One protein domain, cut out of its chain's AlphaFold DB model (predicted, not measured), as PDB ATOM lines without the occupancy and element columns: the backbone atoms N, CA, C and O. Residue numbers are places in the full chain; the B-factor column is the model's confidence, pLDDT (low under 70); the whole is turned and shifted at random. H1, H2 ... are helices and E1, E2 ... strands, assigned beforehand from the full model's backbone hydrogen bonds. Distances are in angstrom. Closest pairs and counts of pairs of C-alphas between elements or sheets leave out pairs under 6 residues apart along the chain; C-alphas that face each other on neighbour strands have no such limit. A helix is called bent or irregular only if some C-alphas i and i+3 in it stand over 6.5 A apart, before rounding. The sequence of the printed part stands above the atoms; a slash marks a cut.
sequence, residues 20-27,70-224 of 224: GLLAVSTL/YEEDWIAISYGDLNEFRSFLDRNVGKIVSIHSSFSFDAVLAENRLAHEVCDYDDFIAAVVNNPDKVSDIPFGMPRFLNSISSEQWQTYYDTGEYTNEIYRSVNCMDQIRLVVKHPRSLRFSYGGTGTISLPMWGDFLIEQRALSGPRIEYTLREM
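AT A GLANCE: This is residues 20 to 27 and 70 to 224 of the 224 residues of an uncharacterized protein of Vibrio anguillarum (UniProt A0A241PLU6). A strongly twisted sheet of seven strands curls like part of a barrel; H1 packs on one face, near both edge strands E2 and E4, and H2 packs on the opposite face by E4 and E5. The helical hairpin H3 and H4 sits beside the sheet, and H5 and H6 lie at one end of the longest axis. The 163 printed residues hold named elements in the order E1 E2 H1 E3 H2 H3 H4 E4 H5 H6 E5 E6 E7; the sheet, E2 E1 E3 E6 E7 E5 E4, is mixed, as is the class, helices and strands. The whole is compact, radius of gyration of the C-alphas 16.1 A, with spans of 49 by 35 by 33 A.

HOW THE PARTS SIT: E1, residues 21 to 25, is antiparallel to E2, residues 74 to 76 (N 22 to O 75, 3.4 A), and to E3, residues 96 to 106 (N 23 to O 100, 3.2 A). E2, H1, residues 82 to 92, and E3 form a split strand-helix-strand unit, two strands running the same way with E1 between them, and its crossover is right-handed. H1 is on the sheet; its closest C-alphas to E4, residues 140 to 145, are Leu 82 and Arg 144, 7.3 A. H2, residues 110 to 119, is on the opposite face, its height over the sheet 5.0 A, only just over none of the strands: 2 of its 10 C-alphas fall on E4. H3, residues 122 to 130, only grazes the sheet with residues 122 to 128. It forms a helical hairpin with H4, residues 132 to 137: they touch, closest C-alphas Ala 127 and Val 135, 5.5 A, at a shallow tilt of 34 degrees, only just short of steep, opposite ways. H4 is at the sheet's level, its height 2.0 A from a local plane of just 6 C-alphas; it is irregular, C-alphas 133 and 136 being 7.2 A apart. H5, residues 151 to 160, is not on the sheet; it only just touches H2, with 3 pairs of C-alphas within 8 A, the closest Ala 110 and Tyr 157, 7.4 A. H6, residues 165 to 170, only grazes the sheet, only just on it with 5 pairs within 10 A. E5, residues 171 to 180, is antiparallel to E4 (N 144 to O 172, 2.7 A) and parallel to E7, residues 217 to 223 (N 178 to O 219, 2.8 A). E6, residues 196 to 211, is antiparallel to E3 (N 105 to O 197, 2.7 A) and forms a hairpin with E7 (N 206 to O 222, 2.8 A). Every O i to N i+4 pair is within hydrogen-bond range in H1, H2, H3, H5 and H6; H4 has 0 of 2, and 2 of 3 O i to N i+3 pairs.

IN THESE COORDINATES: E1 begins at C-alpha 21 (281.480, 266.035, 276.640). E3 measures 29.0 A, bending by 56 degrees at residue 100; E5 26.0 A, bending by 60 degrees at 174; E6 31.7 A, bending by 103 degrees at 204. H1 measures 15.3 A. E7 ends at C-alpha 223 (266.124, 264.413, 267.490).

THE WHOLE: The two C-alphas farthest apart, Leu 27 and Thr 160, are 50.6 A apart. Residues 28 to 69 are not printed, and C-alphas 27 and 70 are 16.9 A apart across this cut. The link from E5 to E6 is long, 15 residues. The mean pLDDT of the printed part is 72.3; residues 20 to 27, 70 to 84, 101 to 112 and 188 to 200 are under 70.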
ATOM      1  N   GLY A  20     281.192 270.578 277.906       30.25
ATOM      2  CA  GLY A  20     280.274 269.603 277.335       30.25
ATOM      3  C   GLY A  20     281.075 268.474 276.709       30.25
ATOM      4  O   GLY A  20     281.920 268.723 275.851       30.25
ATOM      5  N   LEU A  21     280.840 267.245 277.159       31.42
ATOM      6  CA  LEU A  21     281.480 266.035 276.640       31.42
ATOM      7  C   LEU A  21     280.559 265.491 275.551       31.42
ATOM      8  O   LEU A  21     279.397 265.290 275.858       31.42
ATOM      9  N   LEU A  22     280.964 265.364 274.286       32.22
ATOM     10  CA  LEU A  22     280.106 264.804 273.229       32.22
ATOM     11  C   LEU A  22     280.421 263.312 273.069       32.22
ATOM     12  O   LEU A  22     281.377 262.978 272.377       32.22
ATOM     13  N   ALA A  23     279.650 262.417 273.699       29.00
ATOM     14  CA  ALA A  23     279.789 260.982 273.425       29.00
ATOM     15  C   ALA A  23     279.105 260.650 272.092       29.00
ATOM     16  O   ALA A  23     277.909 260.914 271.941       29.00
ATOM     17  N   VAL A  24     279.864 260.089 271.146       29.38
ATOM     18  CA  VAL A  24     279.400 259.753 269.793       29.38
ATOM     19  C   VAL A  24     279.254 258.241 269.675       29.38
ATOM     20  O   VAL A  24     280.247 257.522 269.635       29.38
ATOM     21  N   SER A  25     278.022 257.745 269.552       28.59
ATOM     22  CA  SER A  25     277.785 256.364 269.118       28.59
ATOM     23  C   SER A  25     277.344 256.341 267.659       28.59
ATOM     24  O   SER A  25     276.501 257.123 267.219       28.59
ATOM     25  N   THR A  26     277.935 255.422 266.901       26.45
ATOM     26  CA  THR A  26     277.383 254.958 265.629       26.45
ATOM     27  C   THR A  26     277.001 253.496 265.825       26.45
ATOM     28  O   THR A  26     277.703 252.769 266.527       26.45
ATOM     29  N   LEU A  27     275.895 253.065 265.213       23.61
ATOM     30  CA  LEU A  27     275.214 251.762 265.357       23.61
ATOM     31  C   LEU A  27     276.063 250.483 265.104       23.61
ATOM     32  O   LEU A  27     275.511 249.393 264.983       23.61
ATOM     33  N   TYR A  70     289.517 259.205 266.043       38.41
ATOM     34  CA  TYR A  70     289.788 260.107 267.153       38.41
ATOM     35  C   TYR A  70     290.538 259.272 268.193       38.41
ATOM     36  O   TYR A  70     290.205 258.102 268.385       38.41
ATOM     37  N   GLU A  71     291.588 259.823 268.802       37.53
ATOM     38  CA  GLU A  71     292.326 259.106 269.856       37.53
ATOM     39  C   GLU A  71     291.434 258.830 271.079       37.53
ATOM     40  O   GLU A  71     291.716 257.925 271.861       37.53
ATOM     41  N   GLU A  72     290.316 259.555 271.191       38.78
ATOM     42  CA  GLU A  72     289.336 259.461 272.263       38.78
ATOM     43  C   GLU A  72     287.903 259.389 271.686       38.78
ATOM     44  O   GLU A  72     287.604 259.991 270.654       38.78
ATOM     45  N   ASP A  73     286.992 258.665 272.349       40.38
ATOM     46  CA  ASP A  73     285.586 258.470 271.919       40.38
ATOM     47  C   ASP A  73     284.686 259.710 272.140       40.38
ATOM     48  O   ASP A  73     283.452 259.627 272.189       40.38
ATOM     49  N   TRP A  74     285.297 260.882 272.307       41.22
ATOM     50  CA  TRP A  74     284.630 262.135 272.616       41.22
ATOM     51  C   TRP A  74     285.316 263.318 271.932       41.22
ATOM     52  O   TRP A  74     286.491 263.271 271.585       41.22
ATOM     53  N   ILE A  75     284.557 264.396 271.739       46.31
ATOM     54  CA  ILE A  75     285.077 265.690 271.284       46.31
ATOM     55  C   ILE A  75     284.751 266.701 272.377       46.31
ATOM     56  O   ILE A  75     283.583 266.841 272.761       46.31
ATOM     57  N   ALA A  76     285.765 267.391 272.899       39.78
ATOM     58  CA  ALA A  76     285.519 268.542 273.755       39.78
ATOM     59  C   ALA A  76     284.907 269.640 272.894       39.78
ATOM     60  O   ALA A  76     285.469 270.032 271.879       39.78
ATOM     61  N   ILE A  77     283.763 270.180 273.301       49.47
ATOM     62  CA  ILE A  77     283.256 271.414 272.697       49.47
ATOM     63  C   ILE A  77     283.882 272.571 273.474       49.47
ATOM     64  O   ILE A  77     283.190 273.259 274.209       49.47
ATOM     65  N   SER A  78     285.205 272.735 273.388       49.03
ATOM     66  CA  SER A  78     285.921 273.890 273.941       49.03
ATOM     67  C   SER A  78     286.203 274.914 272.838       49.03
ATOM     68  O   SER A  78     286.144 274.589 271.652       49.03
ATOM     69  N   TYR A  79     286.550 276.154 273.192       48.53
ATOM     70  CA  TYR A  79     286.904 277.172 272.195       48.53
ATOM     71  C   TYR A  79     288.050 276.769 271.260       48.53
ATOM     72  O   TYR A  79     288.048 277.183 270.101       48.53
ATOM     73  N   GLY A  80     288.998 275.955 271.738       50.25
ATOM     74  CA  GLY A  80     290.080 275.421 270.905       50.25
ATOM     75  C   GLY A  80     289.589 274.427 269.849       50.25
ATOM     76  O   GLY A  80     290.166 274.341 268.767       50.25
ATOM     77  N   ASP A  81     288.463 273.772 270.127       55.78
ATOM     78  CA  ASP A  81     288.013 272.561 269.441       55.78
ATOM     79  C   ASP A  81     286.711 272.788 268.645       55.78
ATOM     80  O   ASP A  81     286.197 271.886 267.985       55.78
ATOM     81  N   LEU A  82     286.175 274.017 268.621       63.22
ATOM     82  CA  LEU A  82     284.983 274.368 267.829       63.22
ATOM     83  C   LEU A  82     285.154 274.072 266.331       63.22
ATOM     84  O   LEU A  82     284.197 273.700 265.649       63.22
ATOM     85  N   ASN A  83     286.380 274.181 265.811       66.31
ATOM     86  CA  ASN A  83     286.684 273.789 264.433       66.31
ATOM     87  C   ASN A  83     286.582 272.267 264.228       66.31
ATOM     88  O   ASN A  83     286.181 271.816 263.150       66.31
ATOM     89  N   GLU A  84     286.910 271.471 265.247       66.75
ATOM     90  CA  GLU A  84     286.743 270.018 265.218       66.75
ATOM     91  C   GLU A  84     285.267 269.645 265.275       66.75
ATOM     92  O   GLU A  84     284.818 268.831 264.467       66.75
ATOM     93  N   PHE A  85     284.493 270.314 266.135       73.31
ATOM     94  CA  PHE A  85     283.046 270.139 266.206       73.31
ATOM     95  C   PHE A  85     282.362 270.480 264.874       73.31
ATOM     96  O   PHE A  85     281.561 269.696 264.366       73.31
ATOM     97  N   ARG A  86     282.743 271.587 264.226       74.56
ATOM     98  CA  ARG A  86     282.269 271.905 262.869       74.56
ATOM     99  C   ARG A  86     282.634 270.811 261.868       74.56
ATOM    100  O   ARG A  86     281.780 270.336 261.124       74.56
ATOM    101  N   SER A  87     283.893 270.380 261.876       78.62
ATOM    102  CA  SER A  87     284.368 269.318 260.988       78.62
ATOM    103  C   SER A  87     283.643 267.992 261.240       78.62
ATOM    104  O   SER A  87     283.504 267.179 260.326       78.62
ATOM    105  N   PHE A  88     283.204 267.741 262.474       78.62
ATOM    106  CA  PHE A  88     282.344 266.620 262.830       78.62
ATOM    107  C   PHE A  88     280.949 266.772 262.212       78.62
ATOM    108  O   PHE A  88     280.479 265.822 261.586       78.62
ATOM    109  N   LEU A  89     280.316 267.944 262.322       81.81
ATOM    110  CA  LEU A  89     279.005 268.197 261.717       81.81
ATOM    111  C   LEU A  89     279.049 268.015 260.197       81.81
ATOM    112  O   LEU A  89     278.246 267.262 259.651       81.81
ATOM    113  N   ASP A  90     280.044 268.606 259.528       84.62
ATOM    114  CA  ASP A  90     280.236 268.490 258.076       84.62
ATOM    115  C   ASP A  90     280.398 267.035 257.615       84.62
ATOM    116  O   ASP A  90     279.805 266.609 256.624       84.62
ATOM    117  N   ARG A  91     281.170 266.226 258.351       77.81
ATOM    118  CA  ARG A  91     281.403 264.808 258.017       77.81
ATOM    119  C   ARG A  91     280.193 263.907 258.280       77.81
ATOM    120  O   ARG A  91     280.169 262.765 257.797       77.81
ATOM    121  N   ASN A  92     279.216 264.377 259.051       75.06
ATOM    122  CA  ASN A  92     278.066 263.589 259.482       75.06
ATOM    123  C   ASN A  92     276.720 264.109 258.966       75.06
ATOM    124  O   ASN A  92     275.684 263.576 259.357       75.06
ATOM    125  N   VAL A  93     276.719 265.057 258.027       82.88
ATOM    126  CA  VAL A  93     275.504 265.471 257.313       82.88
ATOM    127  C   VAL A  93     274.794 264.256 256.701       82.88
ATOM    128  O   VAL A  93     275.407 263.415 256.041       82.88
ATOM    129  N   GLY A  94     273.485 264.165 256.939       76.00
ATOM    130  CA  GLY A  94     272.617 263.073 256.500       76.00
ATOM    131  C   GLY A  94     272.704 261.802 257.351       76.00
ATOM    132  O   GLY A  94     272.041 260.821 257.024       76.00
ATOM    133  N   LYS A  95     273.507 261.790 258.423       74.94
ATOM    134  CA  LYS A  95     273.656 260.642 259.326       74.94
ATOM    135  C   LYS A  95     272.959 260.894 260.656       74.94
ATOM    136  O   LYS A  95     272.842 262.032 261.105       74.94
ATOM    137  N   ILE A  96     272.543 259.798 261.287       77.44
ATOM    138  CA  ILE A  96     272.083 259.790 262.674       77.44
ATOM    139  C   ILE A  96     273.304 259.571 263.565       77.44
ATOM    140  O   ILE A  96     274.061 258.619 263.354       77.44
ATOM    141  N   VAL A  97     273.491 260.457 264.536       72.12
ATOM    142  CA  VAL A  97     274.545 260.381 265.548       72.12
ATOM    143  C   VAL A  97     273.915 260.395 266.932       72.12
ATOM    144  O   VAL A  97     273.036 261.211 267.201       72.12
ATOM    145  N   SER A  98     274.366 259.520 267.823       72.50
ATOM    146  CA  SER A  98     274.016 259.661 269.236       72.50
ATOM    147  C   SER A  98     274.850 260.795 269.815       72.50
ATOM    148  O   SER A  98     276.071 260.799 269.658       72.50
ATOM    149  N   ILE A  99     274.194 261.760 270.450       72.19
ATOM    150  CA  ILE A  99     274.832 262.864 271.160       72.19
ATOM    151  C   ILE A  99     274.473 262.708 272.624       72.19
ATOM    152  O   ILE A  99     273.297 262.761 272.984       72.19
ATOM    153  N   HIS A 100     275.489 262.561 273.471       71.06
ATOM    154  CA  HIS A 100     275.322 262.708 274.909       71.06
ATOM    155  C   HIS A 100     276.239 263.806 275.414       71.06
ATOM    156  O   HIS A 100     277.414 263.534 275.622       71.06
ATOM    157  N   SER A 101     275.713 265.026 275.555       67.12
ATOM    158  CA  SER A 101     276.493 266.224 275.871       67.12
ATOM    159  C   SER A 101     275.698 267.304 276.602       67.12
ATOM    160  O   SER A 101     274.510 267.149 276.872       67.12
ATOM    161  N   SER A 102     276.355 268.420 276.915       64.31
ATOM    162  CA  SER A 102     275.710 269.650 277.367       64.31
ATOM    163  C   SER A 102     276.373 270.874 276.744       64.31
ATOM    164  O   SER A 102     277.581 271.038 276.859       64.31
ATOM    165  N   PHE A 103     275.597 271.776 276.147       64.94
ATOM    166  CA  PHE A 103     276.100 273.101 275.777       64.94
ATOM    167  C   PHE A 103     276.122 273.985 277.019       64.94
ATOM    168  O   PHE A 103     275.068 274.254 277.584       64.94
ATOM    169  N   SER A 104     277.292 274.433 277.471       61.00
ATOM    170  CA  SER A 104     277.407 275.257 278.679       61.00
ATOM    171  C   SER A 104     277.937 276.654 278.372       61.00
ATOM    172  O   SER A 104     279.062 276.781 277.908       61.00
ATOM    173  N   PHE A 105     277.194 277.691 278.720       57.72
ATOM    174  CA  PHE A 105     277.639 279.076 278.666       57.72
ATOM    175  C   PHE A 105     278.023 279.535 280.069       57.72
ATOM    176  O   PHE A 105     277.152 279.667 280.922       57.72
ATOM    177  N   ASP A 106     279.302 279.781 280.339       58.91
ATOM    178  CA  ASP A 106     279.713 280.409 281.598       58.91
ATOM    179  C   ASP A 106     279.783 281.926 281.452       58.91
ATOM    180  O   ASP A 106     280.770 282.447 280.943       58.91
ATOM    181  N   ALA A 107     278.756 282.641 281.907       53.47
ATOM    182  CA  ALA A 107     278.692 284.096 281.797       53.47
ATOM    183  C   ALA A 107     279.766 284.830 282.628       53.47
ATOM    184  O   ALA A 107     279.914 286.044 282.484       53.47
ATOM    185  N   VAL A 108     280.505 284.131 283.498       55.47
ATOM    186  CA  VAL A 108     281.593 284.714 284.298       55.47
ATOM    187  C   VAL A 108     282.892 284.816 283.503       55.47
ATOM    188  O   VAL A 108     283.715 285.691 283.779       55.47
ATOM    189  N   LEU A 109     283.082 283.957 282.503       63.97
ATOM    190  CA  LEU A 109     284.298 283.947 281.699       63.97
ATOM    191  C   LEU A 109     284.214 284.969 280.565       63.97
ATOM    192  O   LEU A 109     283.198 285.088 279.875       63.97
ATOM    193  N   ALA A 110     285.306 285.707 280.371       69.25
ATOM    194  CA  ALA A 110     285.403 286.771 279.377       69.25
ATOM    195  C   ALA A 110     285.136 286.243 277.959       69.25
ATOM    196  O   ALA A 110     284.387 286.813 277.175       69.25
ATOM    197  N   GLU A 111     285.688 285.084 277.635       69.94
ATOM    198  CA  GLU A 111     285.554 284.439 276.334       69.94
ATOM    199  C   GLU A 111     284.086 284.150 275.991       69.94
ATOM    200  O   GLU A 111     283.628 284.424 274.879       69.94
ATOM    201  N   ASN A 112     283.335 283.656 276.974       67.50
ATOM    202  CA  ASN A 112     281.917 283.335 276.846       67.50
ATOM    203  C   ASN A 112     281.049 284.560 276.718       67.50
ATOM    204  O   ASN A 112     280.147 284.583 275.884       67.50
ATOM    205  N   ARG A 113     281.323 285.581 277.527       71.44
ATOM    206  CA  ARG A 113     280.591 286.832 277.432       71.44
ATOM    207  C   ARG A 113     280.850 287.509 276.086       71.44
ATOM    208  O   ARG A 113     279.901 287.961 275.460       71.44
ATOM    209  N   LEU A 114     282.091 287.507 275.598       75.31
ATOM    210  CA  LEU A 114     282.421 287.998 274.260       75.31
ATOM    211  C   LEU A 114     281.679 287.211 273.170       75.31
ATOM    212  O   LEU A 114     281.073 287.809 272.286       75.31
ATOM    213  N   ALA A 115     281.707 285.876 273.224       74.88
ATOM    214  CA  ALA A 115     280.999 285.039 272.259       74.88
ATOM    215  C   ALA A 115     279.484 285.279 272.299       74.88
ATOM    216  O   ALA A 115     278.853 285.363 271.253       74.88
ATOM    217  N   HIS A 116     278.913 285.437 273.490       74.06
ATOM    218  CA  HIS A 116     277.504 285.752 273.680       74.06
ATOM    219  C   HIS A 116     277.127 287.113 273.080       74.06
ATOM    220  O   HIS A 116     276.168 287.183 272.316       74.06
ATOM    221  N   GLU A 117     277.912 288.161 273.351       76.44
ATOM    222  CA  GLU A 117     277.681 289.510 272.812       76.44
ATOM    223  C   GLU A 117     277.847 289.568 271.283       76.44
ATOM    224  O   GLU A 117     277.119 290.294 270.611       76.44
ATOM    225  N   VAL A 118     278.782 288.800 270.708       81.00
ATOM    226  CA  VAL A 118     279.031 288.793 269.251       81.00
ATOM    227  C   VAL A 118     278.057 287.890 268.493       81.00
ATOM    228  O   VAL A 118     277.671 288.215 267.369       81.00
ATOM    229  N   CYS A 119     277.685 286.745 269.067       77.69
ATOM    230  CA  CYS A 119     276.823 285.761 268.412       77.69
ATOM    231  C   CYS A 119     275.333 285.917 268.726       77.69
ATOM    232  O   CYS A 119     274.545 285.171 268.144       77.69
ATOM    233  N   ASP A 120     274.975 286.846 269.615       76.75
ATOM    234  CA  ASP A 120     273.604 287.197 269.989       76.75
ATOM    235  C   ASP A 120     272.763 285.977 270.406       76.75
ATOM    236  O   ASP A 120     271.873 285.506 269.694       76.75
ATOM    237  N   TYR A 121     273.087 285.404 271.571       77.31
ATOM    238  CA  TYR A 121     272.337 284.252 272.097       77.31
ATOM    239  C   TYR A 121     271.091 284.629 272.897       77.31
ATOM    240  O   TYR A 121     270.449 283.730 273.438       77.31
ATOM    241  N   ASP A 122     270.741 285.912 272.984       78.25
ATOM    242  CA  ASP A 122     269.645 286.390 273.830       78.25
ATOM    243  C   ASP A 122     268.314 285.731 273.467       78.25
ATOM    244  O   ASP A 122     267.634 285.186 274.338       78.25
ATOM    245  N   ASP A 123     267.983 285.683 272.177       81.12
ATOM    246  CA  ASP A 123     266.744 285.070 271.690       81.12
ATOM    247  C   ASP A 123     266.690 283.564 271.977       81.12
ATOM    248  O   ASP A 123     265.660 283.035 272.410       81.12
ATOM    249  N   PHE A 124     267.809 282.862 271.782       80.94
ATOM    250  CA  PHE A 124     267.896 281.427 272.050       80.94
ATOM    251  C   PHE A 124     267.757 281.134 273.547       80.94
ATOM    252  O   PHE A 124     266.976 280.266 273.949       80.94
ATOM    253  N   ILE A 125     268.464 281.898 274.384       77.56
ATOM    254  CA  ILE A 125     268.375 281.794 275.842       77.56
ATOM    255  C   ILE A 125     266.946 282.085 276.300       77.56
ATOM    256  O   ILE A 125     266.363 281.298 277.053       77.56
ATOM    257  N   ALA A 126     266.342 283.161 275.800       81.50
ATOM    258  CA  ALA A 126     264.974 283.532 276.116       81.50
ATOM    259  C   ALA A 126     263.969 282.447 275.709       81.50
ATOM    260  O   ALA A 126     263.036 282.185 276.472       81.50
ATOM    261  N   ALA A 127     264.154 281.784 274.564       83.06
ATOM    262  CA  ALA A 127     263.311 280.660 274.174       83.06
ATOM    263  C   ALA A 127     263.441 279.495 275.150       83.06
ATOM    264  O   ALA A 127     262.438 279.095 275.727       83.06
ATOM    265  N   VAL A 128     264.640 278.985 275.421       78.00
ATOM    266  CA  VAL A 128     264.796 277.831 276.327       78.00
ATOM    267  C   VAL A 128     264.259 278.128 277.737       78.00
ATOM    268  O   VAL A 128     263.636 277.262 278.357       78.00
ATOM    269  N   VAL A 129     264.464 279.347 278.249       77.75
ATOM    270  CA  VAL A 129     264.014 279.733 279.597       77.75
ATOM    271  C   VAL A 129     262.504 279.981 279.641       77.75
ATOM    272  O   VAL A 129     261.809 279.402 280.479       77.75
ATOM    273  N   ASN A 130     261.986 280.834 278.754       84.38
ATOM    274  CA  ASN A 130     260.636 281.388 278.881       84.38
ATOM    275  C   ASN A 130     259.606 280.703 277.980       84.38
ATOM    276  O   ASN A 130     258.419 280.684 278.308       84.38
ATOM    277  N   ASN A 131     260.021 280.168 276.832       86.88
ATOM    278  CA  ASN A 131     259.120 279.554 275.860       86.88
ATOM    279  C   ASN A 131     259.812 278.416 275.088       86.88
ATOM    280  O   ASN A 131     260.079 278.559 273.891       86.88
ATOM    281  N   PRO A 132     260.133 277.298 275.767       82.75
ATOM    282  CA  PRO A 132     260.987 276.252 275.205       82.75
ATOM    283  C   PRO A 132     260.402 275.630 273.938       82.75
ATOM    284  O   PRO A 132     261.153 275.171 273.088       82.75
ATOM    285  N   ASP A 133     259.081 275.682 273.758       87.25
ATOM    286  CA  ASP A 133     258.404 275.197 272.551       87.25
ATOM    287  C   ASP A 133     258.878 275.928 271.271       87.25
ATOM    288  O   ASP A 133     258.748 275.382 270.180       87.25
ATOM    289  N   LYS A 134     259.479 277.124 271.396       88.56
ATOM    290  CA  LYS A 134     260.058 277.906 270.288       88.56
ATOM    291  C   LYS A 134     261.537 277.633 270.009       88.56
ATOM    292  O   LYS A 134     262.079 278.215 269.076       88.56
ATOM    293  N   VAL A 135     262.214 276.784 270.787       85.00
ATOM    294  CA  VAL A 135     263.663 276.535 270.619       85.00
ATOM    295  C   VAL A 135     264.014 276.080 269.196       85.00
ATOM    296  O   VAL A 135     265.044 276.464 268.651       85.00
ATOM    297  N   SER A 136     263.110 275.328 268.565       86.69
ATOM    298  CA  SER A 136     263.258 274.818 267.201       86.69
ATOM    299  C   SER A 136     263.222 275.905 266.131       86.69
ATOM    300  O   SER A 136     263.720 275.688 265.030       86.69
ATOM    301  N   ASP A 137     262.663 277.073 266.442       87.12
ATOM    302  CA  ASP A 137     262.536 278.186 265.502       87.12
ATOM    303  C   ASP A 137     263.749 279.124 265.549       87.12
ATOM    304  O   ASP A 137     263.932 279.938 264.642       87.12
ATOM    305  N   ILE A 138     264.591 279.004 266.580       85.62
ATOM    306  CA  ILE A 138     265.672 279.948 266.856       85.62
ATOM    307  C   ILE A 138     267.025 279.259 266.655       85.62
ATOM    308  O   ILE A 138     267.457 278.481 267.508       85.62
ATOM    309  N   PRO A 139     267.714 279.518 265.529       84.44
ATOM    310  CA  PRO A 139     269.104 279.123 265.396       84.44
ATOM    311  C   PRO A 139     269.991 280.019 266.271       84.44
ATOM    312  O   PRO A 139     269.693 281.196 266.463       84.44
ATOM    313  N   PHE A 140     271.113 279.491 266.748       78.88
ATOM    314  CA  PHE A 140     272.133 280.268 267.455       78.88
ATOM    315  C   PHE A 140     273.487 280.160 266.750       78.88
ATOM    316  O   PHE A 140     273.795 279.153 266.109       78.88
ATOM    317  N   GLY A 141     274.287 281.224 266.827       77.38
ATOM    318  CA  GLY A 141     275.585 281.304 266.155       77.38
ATOM    319  C   GLY A 141     276.645 280.367 266.745       77.38
ATOM    320  O   GLY A 141     276.760 280.211 267.958       77.38
ATOM    321  N   MET A 142     277.479 279.779 265.894       78.19
ATOM    322  CA  MET A 142     278.676 279.058 266.324       78.19
ATOM    323  C   MET A 142     279.862 280.030 266.332       78.19
ATOM    324  O   MET A 142     280.210 280.540 265.263       78.19
ATOM    325  N   PRO A 143     280.479 280.315 267.490       75.00
ATOM    326  CA  PRO A 143     281.557 281.284 267.553       75.00
ATOM    327  C   PRO A 143     282.805 280.724 266.869       75.00
ATOM    328  O   PRO A 143     283.132 279.545 266.977       75.00
ATOM    329  N   ARG A 144     283.540 281.594 266.185       74.94
ATOM    330  CA  ARG A 144     284.839 281.296 265.592       74.94
ATOM    331  C   ARG A 144     285.804 282.424 265.897       74.94
ATOM    332  O   ARG A 144     285.598 283.558 265.469       74.94
ATOM    333  N   PHE A 145     286.901 282.071 266.553       73.19
ATOM    334  CA  PHE A 145     288.009 282.979 266.806       73.19
ATOM    335  C   PHE A 145     288.925 282.987 265.579       73.19
ATOM    336  O   PHE A 145     289.501 281.968 265.202       73.19
ATOM    337  N   LEU A 146     288.988 284.128 264.897       70.62
ATOM    338  CA  LEU A 146     289.786 284.338 263.689       70.62
ATOM    339  C   LEU A 146     291.276 284.450 263.998       70.62
ATOM    340  O   LEU A 146     292.095 283.987 263.211       70.62
ATOM    341  N   ASN A 147     291.598 285.059 265.136       70.44
ATOM    342  CA  ASN A 147     292.954 285.297 265.602       70.44
ATOM    343  C   ASN A 147     293.051 284.903 267.077       70.44
ATOM    344  O   ASN A 147     292.058 284.962 267.804       70.44
ATOM    345  N   SER A 148     294.253 284.550 267.530       72.19
ATOM    346  CA  SER A 148     294.526 284.437 268.959       72.19
ATOM    347  C   SER A 148     294.410 285.814 269.621       72.19
ATOM    348  O   SER A 148     294.991 286.792 269.151       72.19
ATOM    349  N   ILE A 149     293.654 285.885 270.713       72.94
ATOM    350  CA  ILE A 149     293.564 287.075 271.564       72.94
ATOM    351  C   ILE A 149     294.723 287.017 272.562       72.94
ATOM    352  O   ILE A 149     294.949 285.978 273.191       72.94
ATOM    353  N   SER A 150     295.496 288.098 272.674       78.69
ATOM    354  CA  SER A 150     296.679 288.132 273.539       78.69
ATOM    355  C   SER A 150     296.301 288.160 275.025       78.69
ATOM    356  O   SER A 150     295.222 288.616 275.406       78.69
ATOM    357  N   SER A 151     297.208 287.717 275.902       79.44
ATOM    358  CA  SER A 151     296.981 287.794 277.354       79.44
ATOM    359  C   SER A 151     296.783 289.235 277.842       79.44
ATOM    360  O   SER A 151     296.019 289.461 278.771       79.44
ATOM    361  N   GLU A 152     297.422 290.215 277.197       81.75
ATOM    362  CA  GLU A 152     297.255 291.644 277.508       81.75
ATOM    363  C   GLU A 152     295.849 292.147 277.155       81.75
ATOM    364  O   GLU A 152     295.241 292.908 277.909       81.75
ATOM    365  N   GLN A 153     295.302 291.686 276.027       81.12
ATOM    366  CA  GLN A 153     293.937 291.999 275.607       81.12
ATOM    367  C   GLN A 153     292.907 291.431 276.589       81.12
ATOM    368  O   GLN A 153     291.975 292.135 276.974       81.12
ATOM    369  N   TRP A 154     293.111 290.199 277.061       78.19
ATOM    370  CA  TRP A 154     292.276 289.623 278.116       78.19
ATOM    371  C   TRP A 154     292.413 290.366 279.440       78.19
ATOM    372  O   TRP A 154     291.406 290.663 280.080       78.19
ATOM    373  N   GLN A 155     293.640 290.718 279.832       78.75
ATOM    374  CA  GLN A 155     293.887 291.464 281.064       78.75
ATOM    375  C   GLN A 155     293.170 292.817 281.052       78.75
ATOM    376  O   GLN A 155     292.573 293.196 282.054       78.75
ATOM    377  N   THR A 156     293.142 293.490 279.900       82.31
ATOM    378  CA  THR A 156     292.409 294.751 279.732       82.31
ATOM    379  C   THR A 156     290.926 294.581 280.062       82.31
ATOM    380  O   THR A 156     290.398 295.360 280.850       82.31
ATOM    381  N   TYR A 157     290.267 293.538 279.541       80.88
ATOM    382  CA  TYR A 157     288.870 293.251 279.891       80.88
ATOM    383  C   TYR A 157     288.701 292.965 281.388       80.88
ATOM    384  O   TYR A 157     287.763 293.464 282.005       80.88
ATOM    385  N   TYR A 158     289.601 292.188 281.995       79.19
ATOM    386  CA  TYR A 158     289.520 291.900 283.430       79.19
ATOM    387  C   TYR A 158     289.692 293.150 284.307       79.19
ATOM    388  O   TYR A 158     289.147 293.187 285.411       79.19
ATOM    389  N   ASP A 159     290.408 294.164 283.820       80.81
ATOM    390  CA  ASP A 159     290.648 295.414 284.541       80.81
ATOM    391  C   ASP A 159     289.527 296.450 284.330       80.81
ATOM    392  O   ASP A 159     289.189 297.182 285.262       80.81
ATOM    393  N   THR A 160     288.940 296.532 283.128       85.62
ATOM    394  CA  THR A 160     287.955 297.575 282.765       85.62
ATOM    395  C   THR A 160     286.513 297.078 282.688       85.62
ATOM    396  O   THR A 160     285.584 297.874 282.810       85.62
ATOM    397  N   GLY A 161     286.307 295.778 282.479       83.06
ATOM    398  CA  GLY A 161     285.009 295.181 282.163       83.06
ATOM    399  C   GLY A 161     284.532 295.415 280.725       83.06
ATOM    400  O   GLY A 161     283.395 295.052 280.412       83.06
ATOM    401  N   GLU A 162     285.370 296.000 279.863       83.62
ATOM    402  CA  GLU A 162     285.047 296.354 278.477       83.62
ATOM    403  C   GLU A 162     285.989 295.659 277.484       83.62
ATOM    404  O   GLU A 162     287.205 295.602 277.688       83.62
ATOM    405  N   TYR A 163     285.436 295.151 276.380       82.06
ATOM    406  CA  TYR A 163     286.235 294.625 275.275       82.06
ATOM    407  C   TYR A 163     286.691 295.746 274.348       82.06
ATOM    408  O   TYR A 163     285.943 296.679 274.049       82.06
ATOM    409  N   THR A 164     287.905 295.621 273.815       84.38
ATOM    410  CA  THR A 164     288.347 296.515 272.744       84.38
ATOM    411  C   THR A 164     287.656 296.161 271.424       84.38
ATOM    412  O   THR A 164     287.247 295.021 271.184       84.38
ATOM    413  N   ASN A 165     287.570 297.132 270.512       85.38
ATOM    414  CA  ASN A 165     287.013 296.904 269.175       85.38
ATOM    415  C   ASN A 165     287.776 295.819 268.395       85.38
ATOM    416  O   ASN A 165     287.184 295.126 267.567       85.38
ATOM    417  N   GLU A 166     289.082 295.662 268.632       84.62
ATOM    418  CA  GLU A 166     289.870 294.594 268.011       84.62
ATOM    419  C   GLU A 166     289.439 293.208 268.502       84.62
ATOM    420  O   GLU A 166     289.356 292.284 267.692       84.62
ATOM    421  N   ILE A 167     289.122 293.070 269.794       83.62
ATOM    422  CA  ILE A 167     288.658 291.806 270.378       83.62
ATOM    423  C   ILE A 167     287.302 291.416 269.781       83.62
ATOM    424  O   ILE A 167     287.149 290.281 269.334       83.62
ATOM    425  N   TYR A 168     286.358 292.351 269.641       85.25
ATOM    426  CA  TYR A 168     285.080 292.067 268.972       85.25
ATOM    427  C   TYR A 168     285.261 291.558 267.535       85.25
ATOM    428  O   TYR A 168     284.578 290.633 267.108       85.25
ATOM    429  N   ARG A 169     286.228 292.106 266.790       85.00
ATOM    430  CA  ARG A 169     286.530 291.670 265.412       85.00
ATOM    431  C   ARG A 169     287.240 290.321 265.331       85.00
ATOM    432  O   ARG A 169     287.340 289.757 264.242       85.00
ATOM    433  N   SER A 170     287.764 289.821 266.448       81.00
ATOM    434  CA  SER A 170     288.427 288.521 266.499       81.00
ATOM    435  C   SER A 170     287.437 287.359 266.557       81.00
ATOM    436  O   SER A 170     287.834 286.236 266.264       81.00
ATOM    437  N   VAL A 171     286.160 287.619 266.853       77.44
ATOM    438  CA  VAL A 171     285.099 286.610 266.889       77.44
ATOM    439  C   VAL A 171     284.141 286.837 265.726       77.44
ATOM    440  O   VAL A 171     283.745 287.960 265.426       77.44
ATOM    441  N   ASN A 172     283.755 285.763 265.047       81.25
ATOM    442  CA  ASN A 172     282.628 285.774 264.123       81.25
ATOM    443  C   ASN A 172     281.697 284.598 264.404       81.25
ATOM    444  O   ASN A 172     282.114 283.611 265.001       81.25
ATOM    445  N   CYS A 173     280.455 284.701 263.941       79.38
ATOM    446  CA  CYS A 173     279.431 283.680 264.155       79.38
ATOM    447  C   CYS A 173     278.712 283.390 262.835       79.38
ATOM    448  O   CYS A 173     277.510 283.598 262.691       79.38
ATOM    449  N   MET A 174     279.495 283.035 261.812       82.50
ATOM    450  CA  MET A 174     278.981 282.886 260.445       82.50
ATOM    451  C   MET A 174     278.091 281.658 260.275       82.50
ATOM    452  O   MET A 174     277.137 281.707 259.497       82.50
ATOM    453  N   ASP A 175     278.408 280.577 260.981       83.81
ATOM    454  CA  ASP A 175     277.606 279.361 260.964       83.81
ATOM    455  C   ASP A 175     276.628 279.354 262.127       83.81
ATOM    456  O   ASP A 175     276.850 279.990 263.159       83.81
ATOM    457  N   GLN A 176     275.541 278.618 261.950       85.50
ATOM    458  CA  GLN A 176     274.458 278.545 262.911       85.50
ATOM    459  C   GLN A 176     274.083 277.098 263.204       85.50
ATOM    460  O   GLN A 176     274.212 276.219 262.348       85.50
ATOM    461  N   ILE A 177     273.590 276.864 264.414       84.44
ATOM    462  CA  ILE A 177     273.022 275.591 264.846       84.44
ATOM    463  C   ILE A 177     271.554 275.815 265.189       84.44
ATOM    464  O   ILE A 177     271.219 276.730 265.936       84.44
ATOM    465  N   ARG A 178     270.680 274.950 264.679       89.12
ATOM    466  CA  ARG A 178     269.284 274.822 265.103       89.12
ATOM    467  C   ARG A 178     269.089 273.482 265.803       89.12
ATOM    468  O   ARG A 178     269.541 272.451 265.309       89.12
ATOM    469  N   LEU A 179     268.373 273.491 266.922       86.94
ATOM    470  CA  LEU A 179     268.017 272.283 267.666       86.94
ATOM    471  C   LEU A 179     266.543 271.971 267.472       86.94
ATOM    472  O   LEU A 179     265.702 272.781 267.834       86.94
ATOM    473  N   VAL A 180     266.225 270.794 266.945       91.38
ATOM    474  CA  VAL A 180     264.843 270.322 266.817       91.38
ATOM    475  C   VAL A 180     264.687 269.095 267.695       91.38
ATOM    476  O   VAL A 180     265.056 267.995 267.300       91.38
ATOM    477  N   VAL A 181     264.161 269.293 268.899       88.69
ATOM    478  CA  VAL A 181     263.964 268.227 269.890       88.69
ATOM    479  C   VAL A 181     262.494 267.822 269.979       88.69
ATOM    480  O   VAL A 181     261.597 268.639 269.760       88.69
ATOM    481  N   LYS A 182     262.228 266.561 270.324       89.50
ATOM    482  CA  LYS A 182     260.871 266.005 270.456       89.50
ATOM    483  C   LYS A 182     260.109 266.603 271.627       89.50
ATOM    484  O   LYS A 182     258.905 266.832 271.539       89.50
ATOM    485  N   HIS A 183     260.815 266.854 272.726       86.94
ATOM    486  CA  HIS A 183     260.236 267.386 273.954       86.94
ATOM    487  C   HIS A 183     260.969 268.661 274.377       86.94
ATOM    488  O   HIS A 183     261.686 268.637 275.370       86.94
ATOM    489  N   PRO A 184     260.772 269.807 273.697       84.38
ATOM    490  CA  PRO A 184     261.501 271.041 274.006       84.38
ATOM    491  C   PRO A 184     261.439 271.464 275.473       84.38
ATOM    492  O   PRO A 184     262.386 272.021 276.008       84.38
ATOM    493  N   ARG A 185     260.350 271.133 276.172       80.50
ATOM    494  CA  ARG A 185     260.164 271.430 277.601       80.50
ATOM    495  C   ARG A 185     261.103 270.675 278.546       80.50
ATOM    496  O   ARG A 185     261.175 271.059 279.717       80.50
ATOM    497  N   SER A 186     261.763 269.608 278.085       77.06
ATOM    498  CA  SER A 186     262.828 268.936 278.838       77.06
ATOM    499  C   SER A 186     264.142 269.710 278.781       77.06
ATOM    500  O   SER A 186     264.980 269.531 279.662       77.06
ATOM    501  N   LEU A 187     264.308 270.599 277.795       75.25
ATOM    502  CA  LEU A 187     265.432 271.516 277.752       75.25
ATOM    503  C   LEU A 187     265.271 272.536 278.869       75.25
ATOM    504  O   LEU A 187     264.299 273.292 278.936       75.25
ATOM    505  N   ARG A 188     266.238 272.538 279.776       66.44
ATOM    506  CA  ARG A 188     266.326 273.505 280.857       66.44
ATOM    507  C   ARG A 188     267.759 273.956 280.962       66.44
ATOM    508  O   ARG A 188     268.665 273.133 281.053       66.44
ATOM    509  N   PHE A 189     267.931 275.266 281.001       65.31
ATOM    510  CA  PHE A 189     269.168 275.844 281.465       65.31
ATOM    511  C   PHE A 189     269.244 275.699 282.986       65.31
ATOM    512  O   PHE A 189     268.358 276.164 283.705       65.31
ATOM    513  N   SER A 190     270.284 275.024 283.474       56.16
ATOM    514  CA  SER A 190     270.610 275.031 284.900       56.16
ATOM    515  C   SER A 190     271.424 276.280 285.208       56.16
ATOM    516  O   SER A 190     272.473 276.475 284.602       56.16
ATOM    517  N   TYR A 191     270.938 277.113 286.130       52.34
ATOM    518  CA  TYR A 191     271.697 278.231 286.687       52.34
ATOM    519  C   TYR A 191     272.218 277.803 288.059       52.34
ATOM    520  O   TYR A 191     271.513 277.897 289.064       52.34
ATOM    521  N   GLY A 192     273.450 277.295 288.107       49.53
ATOM    522  CA  GLY A 192     274.067 276.763 289.331       49.53
ATOM    523  C   GLY A 192     274.446 277.821 290.377       49.53
ATOM    524  O   GLY A 192     275.224 277.530 291.278       49.53
ATOM    525  N   GLY A 193     273.980 279.069 290.237       46.72
ATOM    526  CA  GLY A 193     274.402 280.205 291.066       46.72
ATOM    527  C   GLY A 193     275.838 280.680 290.804       46.72
ATOM    528  O   GLY A 193     276.257 281.681 291.379       46.72
ATOM    529  N   THR A 194     276.573 279.999 289.922       50.97
ATOM    530  CA  THR A 194     277.959 280.293 289.531       50.97
ATOM    531  C   THR A 194     278.066 281.160 288.281       50.97
ATOM    532  O   THR A 194     279.170 281.524 287.916       50.97
ATOM    533  N   GLY A 195     276.950 281.480 287.613       49.09
ATOM    534  CA  GLY A 195     276.940 282.166 286.313       49.09
ATOM    535  C   GLY A 195     277.084 281.235 285.101       49.09
ATOM    536  O   GLY A 195     276.975 281.698 283.969       49.09
ATOM    537  N   THR A 196     277.230 279.926 285.324       53.94
ATOM    538  CA  THR A 196     277.206 278.902 284.272       53.94
ATOM    539  C   THR A 196     275.779 278.468 283.935       53.94
ATOM    540  O   THR A 196     274.977 278.194 284.829       53.94
ATOM    541  N   ILE A 197     275.480 278.384 282.640       55.59
ATOM    542  CA  ILE A 197     274.189 278.046 282.049       55.59
ATOM    543  C   ILE A 197     274.368 276.805 281.162       55.59
ATOM    544  O   ILE A 197     274.959 276.901 280.095       55.59
ATOM    545  N   SER A 198     273.867 275.634 281.561       61.31
ATOM    546  CA  SER A 198     274.039 274.386 280.786       61.31
ATOM    547  C   SER A 198     272.742 273.876 280.156       61.31
ATOM    548  O   SER A 198     271.749 273.729 280.866       61.31
ATOM    549  N   LEU A 199     272.772 273.535 278.868       67.88
ATOM    550  CA  LEU A 199     271.717 272.879 278.100       67.88
ATOM    551  C   LEU A 199     272.103 271.414 277.845       67.88
ATOM    552  O   LEU A 199     272.913 271.156 276.952       67.88
ATOM    553  N   PRO A 200     271.560 270.449 278.602       69.88
ATOM    554  CA  PRO A 200     271.814 269.039 278.345       69.88
ATOM    555  C   PRO A 200     271.156 268.595 277.034       69.88
ATOM    556  O   PRO A 200     270.025 268.976 276.729       69.88
ATOM    557  N   MET A 201     271.861 267.760 276.279       72.12
ATOM    558  CA  MET A 201     271.394 267.141 275.046       72.12
ATOM    559  C   MET A 201     271.756 265.663 275.042       72.12
ATOM    560  O   MET A 201     272.930 265.295 274.973       72.12
ATOM    561  N   TRP A 202     270.725 264.826 275.100       76.69
ATOM    562  CA  TRP A 202     270.846 263.375 275.081       76.69
ATOM    563  C   TRP A 202     269.855 262.807 274.081       76.69
ATOM    564  O   TRP A 202     268.660 263.067 274.201       76.69
ATOM    565  N   GLY A 203     270.344 262.035 273.118       79.31
ATOM    566  CA  GLY A 203     269.490 261.367 272.143       79.31
ATOM    567  C   GLY A 203     270.194 261.080 270.828       79.31
ATOM    568  O   GLY A 203     271.373 261.390 270.648       79.31
ATOM    569  N   ASP A 204     269.437 260.502 269.905       80.19
ATOM    570  CA  ASP A 204     269.870 260.271 268.534       80.19
ATOM    571  C   ASP A 204     269.435 261.450 267.665       80.19
ATOM    572  O   ASP A 204     268.257 261.802 267.629       80.19
ATOM    573  N   PHE A 205     270.380 262.064 266.956       82.38
ATOM    574  CA  PHE A 205     270.146 263.255 266.149       82.38
ATOM    575  C   PHE A 205     270.524 263.015 264.693       82.38
ATOM    576  O   PHE A 205     271.654 262.636 264.387       82.38
ATOM    577  N   LEU A 206     269.598 263.289 263.777       83.19
ATOM    578  CA  LEU A 206     269.911 263.474 262.367       83.19
ATOM    579  C   LEU A 206     270.567 264.846 262.181       83.19
ATOM    580  O   LEU A 206     269.984 265.868 262.552       83.19
ATOM    581  N   ILE A 207     271.760 264.866 261.586       81.62
ATOM    582  CA  ILE A 207     272.435 266.109 261.209       81.62
ATOM    583  C   ILE A 207     271.989 266.506 259.806       81.62
ATOM    584  O   ILE A 207     272.276 265.817 258.826       81.62
ATOM    585  N   GLU A 208     271.329 267.649 259.692       89.56
ATOM    586  CA  GLU A 208     270.968 268.265 258.417       89.56
ATOM    587  C   GLU A 208     271.836 269.505 258.195       89.56
ATOM    588  O   GLU A 208     272.233 270.181 259.144       89.56
ATOM    589  N   GLN A 209     272.121 269.825 256.935       92.88
ATOM    590  CA  GLN A 209     272.879 271.016 256.568       92.88
ATOM    591  C   GLN A 209     272.108 271.811 255.525       92.88
ATOM    592  O   GLN A 209     271.607 271.263 254.541       92.88
ATOM    593  N   ARG A 210     272.058 273.126 255.722       91.12
ATOM    594  CA  ARG A 210     271.490 274.076 254.778       91.12
ATOM    595  C   ARG A 210     272.495 275.187 254.514       91.12
ATOM    596  O   ARG A 210     272.906 275.899 255.426       91.12
ATOM    597  N   ALA A 211     272.854 275.371 253.248       85.25
ATOM    598  CA  ALA A 211     273.569 276.567 252.828       85.25
ATOM    599  C   ALA A 211     272.610 277.768 252.860       85.25
ATOM    600  O   ALA A 211     271.519 277.722 252.282       85.25
ATOM    601  N   LEU A 212     273.011 278.834 253.547       78.81
ATOM    602  CA  LEU A 212     272.337 280.127 253.511       78.81
ATOM    603  C   LEU A 212     272.998 281.018 252.446       78.81
ATOM    604  O   LEU A 212     273.997 280.652 251.830       78.81
ATOM    605  N   SER A 213     272.441 282.202 252.190       72.44
ATOM    606  CA  SER A 213     273.058 283.157 251.263       72.44
ATOM    607  C   SER A 213     274.464 283.559 251.738       72.44
ATOM    608  O   SER A 213     274.611 284.090 252.842       72.44
ATOM    609  N   GLY A 214     275.480 283.358 250.893       74.31
ATOM    610  CA  GLY A 214     276.885 283.658 251.200       74.31
ATOM    611  C   GLY A 214     277.644 282.458 251.792       74.31
ATOM    612  O   GLY A 214     277.258 281.320 251.551       74.31
ATOM    613  N   PRO A 215     278.730 282.675 252.559       76.38
ATOM    614  CA  PRO A 215     279.532 281.595 253.148       76.38
ATOM    615  C   PRO A 215     278.934 281.051 254.460       76.38
ATOM    616  O   PRO A 215     279.663 280.545 255.306       76.38
ATOM    617  N   ARG A 216     277.624 281.226 254.674       84.44
ATOM    618  CA  ARG A 216     276.938 280.889 255.926       84.44
ATOM    619  C   ARG A 216     276.299 279.514 255.821       84.44
ATOM    620  O   ARG A 216     275.578 279.241 254.858       84.44
ATOM    621  N   ILE A 217     276.527 278.682 256.826       89.25
ATOM    622  CA  ILE A 217     275.958 277.342 256.911       89.25
ATOM    623  C   ILE A 217     275.085 277.252 258.157       89.25
ATOM    624  O   ILE A 217     275.483 277.670 259.239       89.25
ATOM    625  N   GLU A 218     273.897 276.684 258.007       91.44
ATOM    626  CA  GLU A 218     273.046 276.295 259.123       91.44
ATOM    627  C   GLU A 218     273.058 274.770 259.248       91.44
ATOM    628  O   GLU A 218     272.712 274.058 258.300       91.44
ATOM    629  N   TYR A 219     273.448 274.267 260.417       89.12
ATOM    630  CA  TYR A 219     273.298 272.864 260.786       89.12
ATOM    631  C   TYR A 219     272.030 272.706 261.618       89.12
ATOM    632  O   TYR A 219     271.783 273.489 262.532       89.12
ATOM    633  N   THR A 220     271.227 271.685 261.335       92.69
ATOM    634  CA  THR A 220     270.101 271.304 262.193       92.69
ATOM    635  C   THR A 220     270.405 269.969 262.855       92.69
ATOM    636  O   THR A 220     270.695 268.992 262.169       92.69
ATOM    637  N   LEU A 221     270.329 269.932 264.184       88.50
ATOM    638  CA  LEU A 221     270.360 268.706 264.976       88.50
ATOM    639  C   LEU A 221     268.913 268.317 265.286       88.50
ATOM    640  O   LEU A 221     268.279 268.926 266.151       88.50
ATOM    641  N   ARG A 222     268.374 267.341 264.550       91.12
ATOM    642  CA  ARG A 222     266.986 266.879 264.692       91.12
ATOM    643  C   ARG A 222     266.930 265.570 265.470       91.12
ATOM    644  O   ARG A 222     267.400 264.555 264.973       91.12
ATOM    645  N   GLU A 223     266.330 265.594 266.650       90.00
ATOM    646  CA  GLU A 223     266.124 264.413 267.490       90.00
ATOM    647  C   GLU A 223     265.177 263.407 266.808       90.00
ATOM    648  O   GLU A 223     264.096 263.778 266.333       90.00
ATOM    649  N   MET A 224     265.600 262.141 266.759       85.06
ATOM    650  CA  MET A 224     264.960 261.030 266.038       85.06
ATOM    651  C   MET A 224     264.089 260.158 266.918       85.06
ATOM    652  O   MET A 224     264.349 260.016 268.134       85.06
TER     653      MET A 224